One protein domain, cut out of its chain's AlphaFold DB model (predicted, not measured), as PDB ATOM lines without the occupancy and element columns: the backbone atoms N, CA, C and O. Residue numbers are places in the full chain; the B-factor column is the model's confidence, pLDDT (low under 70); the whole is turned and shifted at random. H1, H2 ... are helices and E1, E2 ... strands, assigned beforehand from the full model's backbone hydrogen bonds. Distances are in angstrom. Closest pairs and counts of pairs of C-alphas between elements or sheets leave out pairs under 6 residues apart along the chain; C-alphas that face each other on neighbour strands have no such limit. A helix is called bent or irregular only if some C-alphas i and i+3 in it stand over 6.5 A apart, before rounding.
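Overview. This is residues 4 to 80 of the 111 residues of an uncharacterized protein of Streptomyces mobaraensis (UniProt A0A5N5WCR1). A single long helix, H1, makes one arm of a rod-like model, and the link after it, residues 30 to 47, turns at the arm's far tip and folds back along the helix. Where the arm begins, a small two-stranded pairing of E1 and E2 lies between the helix and a loose head of loops, residues 52 to 80, which holds only the short helix H2; residues 28 to 34, at the tip, stick out free. The printed part has 77 residues, with two named helices and two named strands in the order E1, H1, E2, H2 along the chain; the sheet has the order E1 - E2 and is antiparallel. The class is mixed, helices and strands, although under half of the residues are in named elements: helices hold 25 and strands 7. The whole is extended, with a radius of gyration of the C-alphas of 17.7 A, and the C-alphas span 59 by 19 by 18 A.

Arrangement. The printed part begins with strand E1, residues 4 to 6, whose neighbour is strand E2, residues 48 to 51. The two are antiparallel, with 134 degrees between their N-to-C directions. C-alphas 4 and 50 face each other at 4.5 A, and C-alphas 6 and 48 at 4.3 A. Across this pair N 5 and O 49 are within hydrogen-bond range at 3.0 A, and N 49 and O 5 at 2.8 A. A tight link of 2 residues joins E1 to helix H1, residues 9 to 29. In H1 every O i to N i+4 pair is within hydrogen-bond range. A long link of 18 residues leads from H1 to E2, and a long link of 11 residues leads from E2 to helix H2, residues 63 to 66. With 4 residues H2 is too short for an O i to N i+4 pair, and its one O i to N i+3 pair is within range. E1 and H2 have one pair of C-alphas within 8 A, those of Gln 4 and Ala 65, 7.9 A apart. E2 and H2 also have one such pair, the C-alphas of Val 51 and Ala 64, 7.8 A apart. H1 and H2 are apart.

Along the chain. E1, Gln 4 to Arg 6, begins with C-alpha 4 at (123.508, 97.214, 137.695). H1, Asp 9 to Leu 29, is the longest helix, with 21 residues and 30.3 A from first to last C-alpha; it runs from C-alpha 9 at (121.170, 101.153, 122.786) to C-alpha 29 at (91.472, 102.053, 128.727). E2, Thr 48 to Val 51, measures 9.4 A from first to last C-alpha. H2, Ala 63 to Arg 66, ends with C-alpha 66 at (133.279, 96.911, 140.109); it is neither bent nor irregular, but only just: C-alphas 63 and 66 are 6.2 A apart.

Size, cuts and confidence. The two C-alphas farthest apart are those of Gln 33 and Ala 78, at 58.9 A, while those of Gln 4 and Leu 80, the first and last printed, are 18.6 A apart. The printed part has no cut. The long links are H1 to E2 and E2 to H2, and residues 67 to 80 are a further stretch of 14 residues with no named element. The mean pLDDT of the printed part is 74.0; it is 95 in H1 and 49 in H2. Confidence is low, under 70, at residue 4 and residues 51 to 80 of this predicted model.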
ATOM      1  N   GLN A   4     124.361  96.601 138.706       68.06
ATOM      2  CA  GLN A   4     123.508  97.214 137.695       68.06
ATOM      3  C   GLN A   4     124.374  97.893 136.637       68.06
ATOM      4  O   GLN A   4     125.391  98.501 136.964       68.06
ATOM      5  N   ARG A   5     123.955  97.810 135.375       76.94
ATOM      6  CA  ARG A   5     124.527  98.594 134.271       76.94
ATOM      7  C   ARG A   5     123.434  99.356 133.546       76.94
ATOM      8  O   ARG A   5     122.281  98.927 133.577       76.94
ATOM      9  N   ARG A   6     123.801 100.410 132.818       80.44
ATOM     10  CA  ARG A   6     122.896 101.037 131.848       80.44
ATOM     11  C   ARG A   6     122.498 100.044 130.756       80.44
ATOM     12  O   ARG A   6     123.262  99.129 130.417       80.44
ATOM     13  N   LEU A   7     121.297 100.219 130.219       79.94
ATOM     14  CA  LEU A   7     120.872  99.491 129.029       79.94
ATOM     15  C   LEU A   7     121.792  99.837 127.846       79.94
ATOM     16  O   LEU A   7     122.224 100.975 127.699       79.94
ATOM     17  N   THR A   8     122.094  98.847 127.008       81.69
ATOM     18  CA  THR A   8     122.668  99.103 125.678       81.69
ATOM     19  C   THR A   8     121.649  99.835 124.807       81.69
ATOM     20  O   THR A   8     120.453  99.772 125.086       81.69
ATOM     21  N   ASP A   9     122.080 100.454 123.707       83.44
ATOM     22  CA  ASP A   9     121.170 101.153 122.786       83.44
ATOM     23  C   ASP A   9     120.013 100.258 122.309       83.44
ATOM     24  O   ASP A   9     118.861 100.687 122.261       83.44
ATOM     25  N   ALA A  10     120.301  98.987 122.008       87.44
ATOM     26  CA  ALA A  10     119.287  98.024 121.582       87.44
ATOM     27  C   ALA A  10     118.302  97.670 122.710       87.44
ATOM     28  O   ALA A  10     117.095  97.592 122.482       87.44
ATOM     29  N   GLU A  11     118.797  97.479 123.935       87.94
ATOM     30  CA  GLU A  11     117.950  97.217 125.103       87.94
ATOM     31  C   GLU A  11     117.121  98.441 125.491       87.94
ATOM     32  O   GLU A  11     115.950  98.299 125.835       87.94
ATOM     33  N   PHE A  12     117.695  99.642 125.403       91.94
ATOM     34  CA  PHE A  12     116.978 100.883 125.659       91.94
ATOM     35  C   PHE A  12     115.901 101.128 124.604       91.94
ATOM     36  O   PHE A  12     114.779 101.482 124.956       91.94
ATOM     37  N   ALA A  13     116.181 100.868 123.324       95.12
ATOM     38  CA  ALA A  13     115.171 100.939 122.272       95.12
ATOM     39  C   ALA A  13     114.000  99.977 122.548       95.12
ATOM     40  O   ALA A  13     112.837 100.369 122.425       95.12
ATOM     41  N   ALA A  14     114.288  98.748 122.990       95.75
ATOM     42  CA  ALA A  14     113.260  97.789 123.395       95.75
ATOM     43  C   ALA A  14     112.468  98.267 124.628       95.75
ATOM     44  O   ALA A  14     111.240  98.184 124.640       95.75
ATOM     45  N   HIS A  15     113.153  98.815 125.635       94.56
ATOM     46  CA  HIS A  15     112.531  99.387 126.830       94.56
ATOM     47  C   HIS A  15     111.615 100.572 126.489       94.56
ATOM     48  O   HIS A  15     110.472 100.623 126.936       94.56
ATOM     49  N   SER A  16     112.081 101.492 125.641       96.81
ATOM     50  CA  SER A  16     111.305 102.646 125.189       96.81
ATOM     51  C   SER A  16     110.069 102.225 124.395       96.81
ATOM     52  O   SER A  16     109.004 102.811 124.578       96.81
ATOM     53  N   ALA A  17     110.186 101.220 123.522       97.69
ATOM     54  CA  ALA A  17     109.048 100.700 122.769       97.69
ATOM     55  C   ALA A  17     108.003 100.056 123.692       97.69
ATOM     56  O   ALA A  17     106.805 100.274 123.520       97.69
ATOM     57  N   TRP A  18     108.452  99.304 124.701       97.62
ATOM     58  CA  TRP A  18     107.569  98.718 125.706       97.62
ATOM     59  C   TRP A  18     106.855  99.782 126.550       97.62
ATOM     60  O   TRP A  18     105.649  99.680 126.773       97.62
ATOM     61  N   GLU A  19     107.567 100.823 126.991       97.50
ATOM     62  CA  GLU A  19     106.971 101.909 127.778       97.50
ATOM     63  C   GLU A  19     105.936 102.691 126.957       97.50
ATOM     64  O   GLU A  19     104.876 103.043 127.480       97.50
ATOM     65  N   GLN A  20     106.191 102.898 125.663       97.81
ATOM     66  CA  GLN A  20     105.214 103.497 124.758       97.81
ATOM     67  C   GLN A  20     103.953 102.626 124.625       97.81
ATOM     68  O   GLN A  20     102.857 103.134 124.846       97.81
ATOM     69  N   ASP A  21     104.089 101.316 124.369       98.00
ATOM     70  CA  ASP A  21     102.941 100.388 124.306       98.00
ATOM     71  C   ASP A  21     102.129 100.403 125.609       98.00
ATOM     72  O   ASP A  21     100.898 100.467 125.597       98.00
ATOM     73  N   ARG A  22     102.811 100.409 126.762       97.00
ATOM     74  CA  ARG A  22     102.160 100.485 128.074       97.00
ATOM     75  C   ARG A  22     101.334 101.763 128.221       97.00
ATOM     76  O   ARG A  22     100.199 101.692 128.702       97.00
ATOM     77  N   ARG A  23     101.884 102.918 127.827       97.25
ATOM     78  CA  ARG A  23     101.185 104.215 127.863       97.25
ATOM     79  C   ARG A  23     100.001 104.241 126.904       97.25
ATOM     80  O   ARG A  23      98.917 104.651 127.312       97.25
ATOM     81  N   ASP A  24     100.170 103.736 125.686       96.75
ATOM     82  CA  ASP A  24      99.113 103.683 124.673       96.75
ATOM     83  C   ASP A  24      97.945 102.806 125.140       96.75
ATOM     84  O   ASP A  24      96.783 103.212 125.097       96.75
ATOM     85  N   ARG A  25      98.246 101.625 125.688       96.44
ATOM     86  CA  ARG A  25      97.235 100.723 126.255       96.44
ATOM     87  C   ARG A  25      96.514 101.339 127.447       96.44
ATOM     88  O   ARG A  25      95.301 101.185 127.569       96.44
ATOM     89  N   ALA A  26      97.238 102.036 128.318       95.00
ATOM     90  CA  ALA A  26      96.632 102.739 129.441       95.00
ATOM     91  C   ALA A  26      95.737 103.900 128.974       95.00
ATOM     92  O   ALA A  26      94.665 104.090 129.539       95.00
ATOM     93  N   ALA A  27      96.122 104.627 127.922       94.50
ATOM     94  CA  ALA A  27      95.309 105.691 127.341       94.50
ATOM     95  C   ALA A  27      94.022 105.157 126.687       94.50
ATOM     96  O   ALA A  27      92.966 105.757 126.854       94.50
ATOM     97  N   LEU A  28      94.084 104.009 126.002       95.25
ATOM     98  CA  LEU A  28      92.906 103.361 125.407       95.25
ATOM     99  C   LEU A  28      91.870 102.919 126.448       95.25
ATOM    100  O   LEU A  28      90.677 102.895 126.157       95.25
ATOM    101  N   LEU A  29      92.328 102.529 127.638       94.94
ATOM    102  CA  LEU A  29      91.472 102.053 128.727       94.94
ATOM    103  C   LEU A  29      91.016 103.171 129.672       94.94
ATOM    104  O   LEU A  29      90.181 102.924 130.541       94.94
ATOM    105  N   ALA A  30      91.580 104.369 129.545       95.19
ATOM    106  CA  ALA A  30      91.288 105.475 130.437       95.19
ATOM    107  C   ALA A  30      89.917 106.101 130.170       95.19
ATOM    108  O   ALA A  30      89.413 106.103 129.047       95.19
ATOM    109  N   ASP A  31      89.345 106.703 131.215       94.06
ATOM    110  CA  ASP A  31      88.201 107.595 131.066       94.06
ATOM    111  C   ASP A  31      88.623 108.824 130.234       94.06
ATOM    112  O   ASP A  31      89.556 109.533 130.629       94.06
ATOM    113  N   PRO A  32      87.945 109.133 129.112       90.38
ATOM    114  CA  PRO A  32      88.250 110.312 128.307       90.38
ATOM    115  C   PRO A  32      88.168 111.643 129.067       90.38
ATOM    116  O   PRO A  32      88.775 112.622 128.638       90.38
ATOM    117  N   GLN A  33      87.399 111.718 130.157       93.94
ATOM    118  CA  GLN A  33      87.297 112.920 130.994       93.94
ATOM    119  C   GLN A  33      88.414 113.022 132.039       93.94
ATOM    120  O   GLN A  33      88.616 114.090 132.615       93.94
ATOM    121  N   GLN A  34      89.164 111.941 132.263       92.25
ATOM    122  CA  GLN A  34      90.276 111.908 133.203       92.25
ATOM    123  C   GLN A  34      91.452 111.102 132.625       92.25
ATOM    124  O   GLN A  34      91.698 109.962 133.035       92.25
ATOM    125  N   PRO A  35      92.200 111.684 131.672       88.12
ATOM    126  CA  PRO A  35      93.328 111.003 131.061       88.12
ATOM    127  C   PRO A  35      94.468 110.775 132.073       88.12
ATOM    128  O   PRO A  35      94.704 111.608 132.954       88.12
ATOM    129  N   PRO A  36      95.211 109.666 131.942       91.88
ATOM    130  CA  PRO A  36      96.332 109.345 132.811       91.88
ATOM    131  C   PRO A  36      97.510 110.300 132.581       91.88
ATOM    132  O   PRO A  36      97.881 110.605 131.447       91.88
ATOM    133  N   ALA A  37      98.138 110.736 133.672       93.31
ATOM    134  CA  ALA A  37      99.371 111.514 133.634       93.31
ATOM    135  C   ALA A  37     100.584 110.576 133.728       93.31
ATOM    136  O   ALA A  37     100.828 109.980 134.775       93.31
ATOM    137  N   PHE A  38     101.346 110.441 132.638       91.38
ATOM    138  CA  PHE A  38     102.478 109.503 132.566       91.38
ATOM    139  C   PHE A  38     103.852 110.110 132.891       91.38
ATOM    140  O   PHE A  38     104.802 109.360 133.092       91.38
ATOM    141  N   GLY A  39     103.981 111.439 132.927       93.44
ATOM    142  CA  GLY A  39     105.287 112.102 133.033       93.44
ATOM    143  C   GLY A  39     106.139 111.988 131.751       93.44
ATOM    144  O   GLY A  39     105.648 111.518 130.716       93.44
ATOM    145  N   PRO A  40     107.406 112.446 131.778       94.94
ATOM    146  CA  PRO A  40     108.308 112.356 130.629       94.94
ATOM    147  C   PRO A  40     108.633 110.897 130.279       94.94
ATOM    148  O   PRO A  40     108.425 109.989 131.084       94.94
ATOM    149  N   MET A  41     109.107 110.661 129.055       94.25
ATOM    150  CA  MET A  41     109.669 109.355 128.700       94.25
ATOM    151  C   MET A  41     110.996 109.142 129.437       94.25
ATOM    152  O   MET A  41     111.761 110.107 129.540       94.25
ATOM    153  N   PRO A  42     111.283 107.910 129.901       91.75
ATOM    154  CA  PRO A  42     112.566 107.587 130.508       91.75
ATOM    155  C   PRO A  42     113.722 107.920 129.565       91.75
ATOM    156  O   PRO A  42     113.627 107.662 128.362       91.75
ATOM    157  N   GLN A  43     114.802 108.468 130.107       89.69
ATOM    158  CA  GLN A  43     116.042 108.719 129.375       89.69
ATOM    159  C   GLN A  43     117.025 107.540 129.531       89.69
ATOM    160  O   GLN A  43     116.925 106.782 130.504       89.69
ATOM    161  N   PRO A  44     117.973 107.341 128.593       78.69
ATOM    162  CA  PRO A  44     118.938 106.235 128.652       78.69
ATOM    163  C   PRO A  44     119.713 106.156 129.974       78.69
ATOM    164  O   PRO A  44     119.943 105.070 130.504       78.69
ATOM    165  N   GLU A  45     120.088 107.306 130.528       80.38
ATOM    166  CA  GLU A  45     120.820 107.435 131.786       80.38
ATOM    167  C   GLU A  45     120.025 106.990 133.024       80.38
ATOM    168  O   GLU A  45     120.638 106.639 134.032       80.38
ATOM    169  N   GLU A  46     118.693 106.946 132.936       82.44
ATOM    170  CA  GLU A  46     117.776 106.557 134.017       82.44
ATOM    171  C   GLU A  46     117.480 105.048 134.014       82.44
ATOM    172  O   GLU A  46     116.880 104.516 134.948       82.44
ATOM    173  N   CYS A  47     117.878 104.339 132.953       80.12
ATOM    174  CA  CYS A  47     117.487 102.957 132.715       80.12
ATOM    175  C   CYS A  47     118.650 101.996 132.963       80.12
ATOM    176  O   CYS A  47     119.619 101.935 132.199       80.12
ATOM    177  N   THR A  48     118.519 101.172 134.003       81.88
ATOM    178  CA  THR A  48     119.509 100.147 134.347       81.88
ATOM    179  C   THR A  48     118.926  98.743 134.339       81.88
ATOM    180  O   THR A  48     117.769  98.541 134.699       81.88
ATOM    181  N   THR A  49     119.753  97.754 134.003       77.62
ATOM    182  CA  THR A  49     119.437  96.333 134.160       77.62
ATOM    183  C   THR A  49     120.387  95.670 135.145       77.62
ATOM    184  O   THR A  49     121.565  96.027 135.251       77.62
ATOM    185  N   GLN A  50     119.864  94.684 135.866       75.75
ATOM    186  CA  GLN A  50     120.638  93.862 136.776       75.75
ATOM    187  C   GLN A  50     121.457  92.849 135.971       75.75
ATOM    188  O   GLN A  50     120.916  92.090 135.167       75.75
ATOM    189  N   VAL A  51     122.762  92.804 136.212       64.12
ATOM    190  CA  VAL A  51     123.654  91.834 135.584       64.12
ATOM    191  C   VAL A  51     124.091  90.824 136.627       64.12
ATOM    192  O   VAL A  51     124.625  91.159 137.685       64.12
ATOM    193  N   PHE A  52     123.846  89.559 136.309       59.25
ATOM    194  CA  PHE A  52     124.156  88.437 137.188       59.25
ATOM    195  C   PHE A  52     125.449  87.713 136.781       59.25
ATOM    196  O   PHE A  52     126.045  87.041 137.615       59.25
ATOM    197  N   ALA A  53     125.900  87.880 135.531       51.47
ATOM    198  CA  ALA A  53     127.179  87.399 135.002       51.47
ATOM    199  C   ALA A  53     127.502  88.107 133.668       51.47
ATOM    200  O   ALA A  53     126.586  88.490 132.940       51.47
ATOM    201  N   CYS A  54     128.785  88.260 133.322       51.97
ATOM    202  CA  CYS A  54     129.222  88.671 131.980       51.97
ATOM    203  C   CYS A  54     129.704  87.429 131.215       51.97
ATOM    204  O   CYS A  54     130.606  86.738 131.690       51.97
ATOM    205  N   ALA A  55     129.100  87.143 130.057       45.94
ATOM    206  CA  ALA A  55     129.382  85.937 129.274       45.94
ATOM    207  C   ALA A  55     130.825  85.890 128.733       45.94
ATOM    208  O   ALA A  55     131.428  84.822 128.732       45.94
ATOM    209  N   ASP A  56     131.394  87.040 128.359       45.06
ATOM    210  CA  ASP A  56     132.729  87.111 127.745       45.06
ATOM    211  C   ASP A  56     133.880  86.943 128.745       45.06
ATOM    212  O   ASP A  56     134.990  86.585 128.360       45.06
ATOM    213  N   HIS A  57     133.623  87.161 130.038       50.06
ATOM    214  CA  HIS A  57     134.673  87.182 131.063       50.06
ATOM    215  C   HIS A  57     134.475  86.155 132.186       50.06
ATOM    216  O   HIS A  57     135.288  86.118 133.105       50.06
ATOM    217  N   ALA A  58     133.410  85.339 132.144       51.69
ATOM    218  CA  ALA A  58     133.093  84.331 133.167       51.69
ATOM    219  C   ALA A  58     133.254  84.854 134.615       51.69
ATOM    220  O   ALA A  58     133.740  84.157 135.505       51.69
ATOM    221  N   LEU A  59     132.883  86.118 134.841       53.03
ATOM    222  CA  LEU A  59     133.110  86.804 136.111       53.03
ATOM    223  C   LEU A  59     132.194  86.232 137.195       53.03
ATOM    224  O   LEU A  59     130.992  86.065 136.980       53.03
ATOM    225  N   SER A  60     132.756  85.980 138.378       50.94
ATOM    226  CA  SER A  60     131.965  85.702 139.575       50.94
ATOM    227  C   SER A  60     131.121  86.927 139.958       50.94
ATOM    228  O   SER A  60     131.453  88.064 139.607       50.94
ATOM    229  N   LEU A  61     130.030  86.703 140.700       49.88
ATOM    230  CA  LEU A  61     129.112  87.758 141.166       49.88
ATOM    231  C   LEU A  61     129.832  88.937 141.847       49.88
ATOM    232  O   LEU A  61     129.411  90.080 141.679       49.88
ATOM    233  N   ASP A  62     130.925  88.670 142.566       51.03
ATOM    234  CA  ASP A  62     131.696  89.690 143.287       51.03
ATOM    235  C   ASP A  62     132.552  90.557 142.362       51.03
ATOM    236  O   ASP A  62     132.646  91.768 142.562       51.03
ATOM    237  N   ALA A  63     133.152  89.959 141.328       50.84
ATOM    238  CA  ALA A  63     133.947  90.708 140.365       50.84
ATOM    239  C   ALA A  63     133.046  91.679 139.599       50.84
ATOM    240  O   ALA A  63     133.375  92.845 139.412       50.84
ATOM    241  N   ALA A  64     131.842  91.233 139.260       49.19
ATOM    242  CA  ALA A  64     130.920  91.980 138.434       49.19
ATOM    243  C   ALA A  64     130.432  93.310 139.077       49.19
ATOM    244  O   ALA A  64     130.029  94.221 138.371       49.19
ATOM    245  N   ALA A  65     130.584  93.507 140.392       49.44
ATOM    246  CA  ALA A  65     130.200  94.740 141.090       49.44
ATOM    247  C   ALA A  65     131.108  95.972 140.870       49.44
ATOM    248  O   ALA A  65     130.795  97.036 141.399       49.44
ATOM    249  N   ARG A  66     132.227  95.864 140.135       46.12
ATOM    250  CA  ARG A  66     133.279  96.911 140.109       46.12
ATOM    251  C   ARG A  66     133.549  97.542 138.731       46.12
ATOM    252  O   ARG A  66     134.616  98.105 138.508       46.12
ATOM    253  N   ILE A  67     132.616  97.428 137.792       46.47
ATOM    254  CA  ILE A  67     132.750  97.801 136.367       46.47
ATOM    255  C   ILE A  67     132.161  99.168 136.100       46.47
ATOM    256  O   ILE A  67     131.000  99.380 136.431       46.47
ATOM    257  N   HIS A  68     132.899 100.059 135.436       49.97
ATOM    258  CA  HIS A  68     132.454 101.446 135.367       49.97
ATOM    259  C   HIS A  68     132.465 102.164 134.013       49.97
ATOM    260  O   HIS A  68     132.038 103.298 134.025       49.97
ATOM    261  N   ARG A  69     132.862 101.654 132.839       39.06
ATOM    262  CA  ARG A  69     132.796 102.503 131.610       39.06
ATOM    263  C   ARG A  69     131.450 102.371 130.889       39.06
ATOM    264  O   ARG A  69     130.974 101.255 130.735       39.06
ATOM    265  N   ALA A  70     130.923 103.461 130.318       39.84
ATOM    266  CA  ALA A  70     129.716 103.461 129.468       39.84
ATOM    267  C   ALA A  70     129.723 102.389 128.358       39.84
ATOM    268  O   ALA A  70     128.678 101.880 127.968       39.84
ATOM    269  N   THR A  71     130.915 102.043 127.860       43.84
ATOM    270  CA  THR A  71     131.142 101.038 126.811       43.84
ATOM    271  C   THR A  71     131.836  99.767 127.309       43.84
ATOM    272  O   THR A  71     132.132  98.889 126.506       43.84
ATOM    273  N   CYS A  72     132.123  99.651 128.610       49.75
ATOM    274  CA  CYS A  72     132.828  98.505 129.180       49.75
ATOM    275  C   CYS A  72     131.961  97.774 130.193       49.75
ATOM    276  O   CYS A  72     131.523  98.351 131.183       49.75
ATOM    277  N   THR A  73     131.795  96.472 129.989       49.69
ATOM    278  CA  THR A  73     131.102  95.576 130.916       49.69
ATOM    279  C   THR A  73     132.073  94.759 131.791       49.69
ATOM    280  O   THR A  73     131.692  93.672 132.214       49.69
ATOM    281  N   ALA A  74     133.306  95.236 132.055       42.91
ATOM    282  CA  ALA A  74     134.373  94.562 132.835       42.91
ATOM    283  C   ALA A  74     134.898  95.368 134.081       42.91
ATOM    284  O   ALA A  74     135.029  96.591 133.985       42.91
ATOM    285  N   PRO A  75     135.226  94.752 135.247       46.34
ATOM    286  CA  PRO A  75     135.538  95.465 136.498       46.34
ATOM    287  C   PRO A  75     136.901  96.136 136.556       46.34
ATOM    288  O   PRO A  75     137.757  95.873 135.723       46.34
ATOM    289  N   ALA A  76     137.059  97.032 137.537       45.03
ATOM    290  CA  ALA A  76     138.227  97.876 137.778       45.03
ATOM    291  C   ALA A  76     139.576  97.163 137.558       45.03
ATOM    292  O   ALA A  76     139.761  96.018 137.957       45.03
ATOM    293  N   ALA A  77     140.554  97.893 137.010       45.03
ATOM    294  CA  ALA A  77     141.860  97.356 136.606       45.03
ATOM    295  C   ALA A  77     142.667  96.671 137.731       45.03
ATOM    296  O   ALA A  77     143.495  95.811 137.460       45.03
ATOM    297  N   ALA A  78     142.419  97.008 139.002       50.56
ATOM    298  CA  ALA A  78     143.049  96.324 140.137       50.56
ATOM    299  C   ALA A  78     142.575  94.863 140.299       50.56
ATOM    300  O   ALA A  78     143.297  94.045 140.862       50.56
ATOM    301  N   ASP A  79     141.381  94.551 139.788       48.88
ATOM    302  CA  ASP A  79     140.757  93.224 139.795       48.88
ATOM    303  C   ASP A  79     140.821  92.538 138.414       48.88
ATOM    304  O   ASP A  79     140.555  91.342 138.306       48.88
ATOM    305  N   LEU A  80     141.201  93.287 137.371       49.53
ATOM    306  CA  LEU A  80     141.468  92.822 136.010       49.53
ATOM    307  C   LEU A  80     142.707  93.542 135.440       49.53
ATOM    308  O   LEU A  80     142.558  94.529 134.714       49.53
TER     309      LEU A  80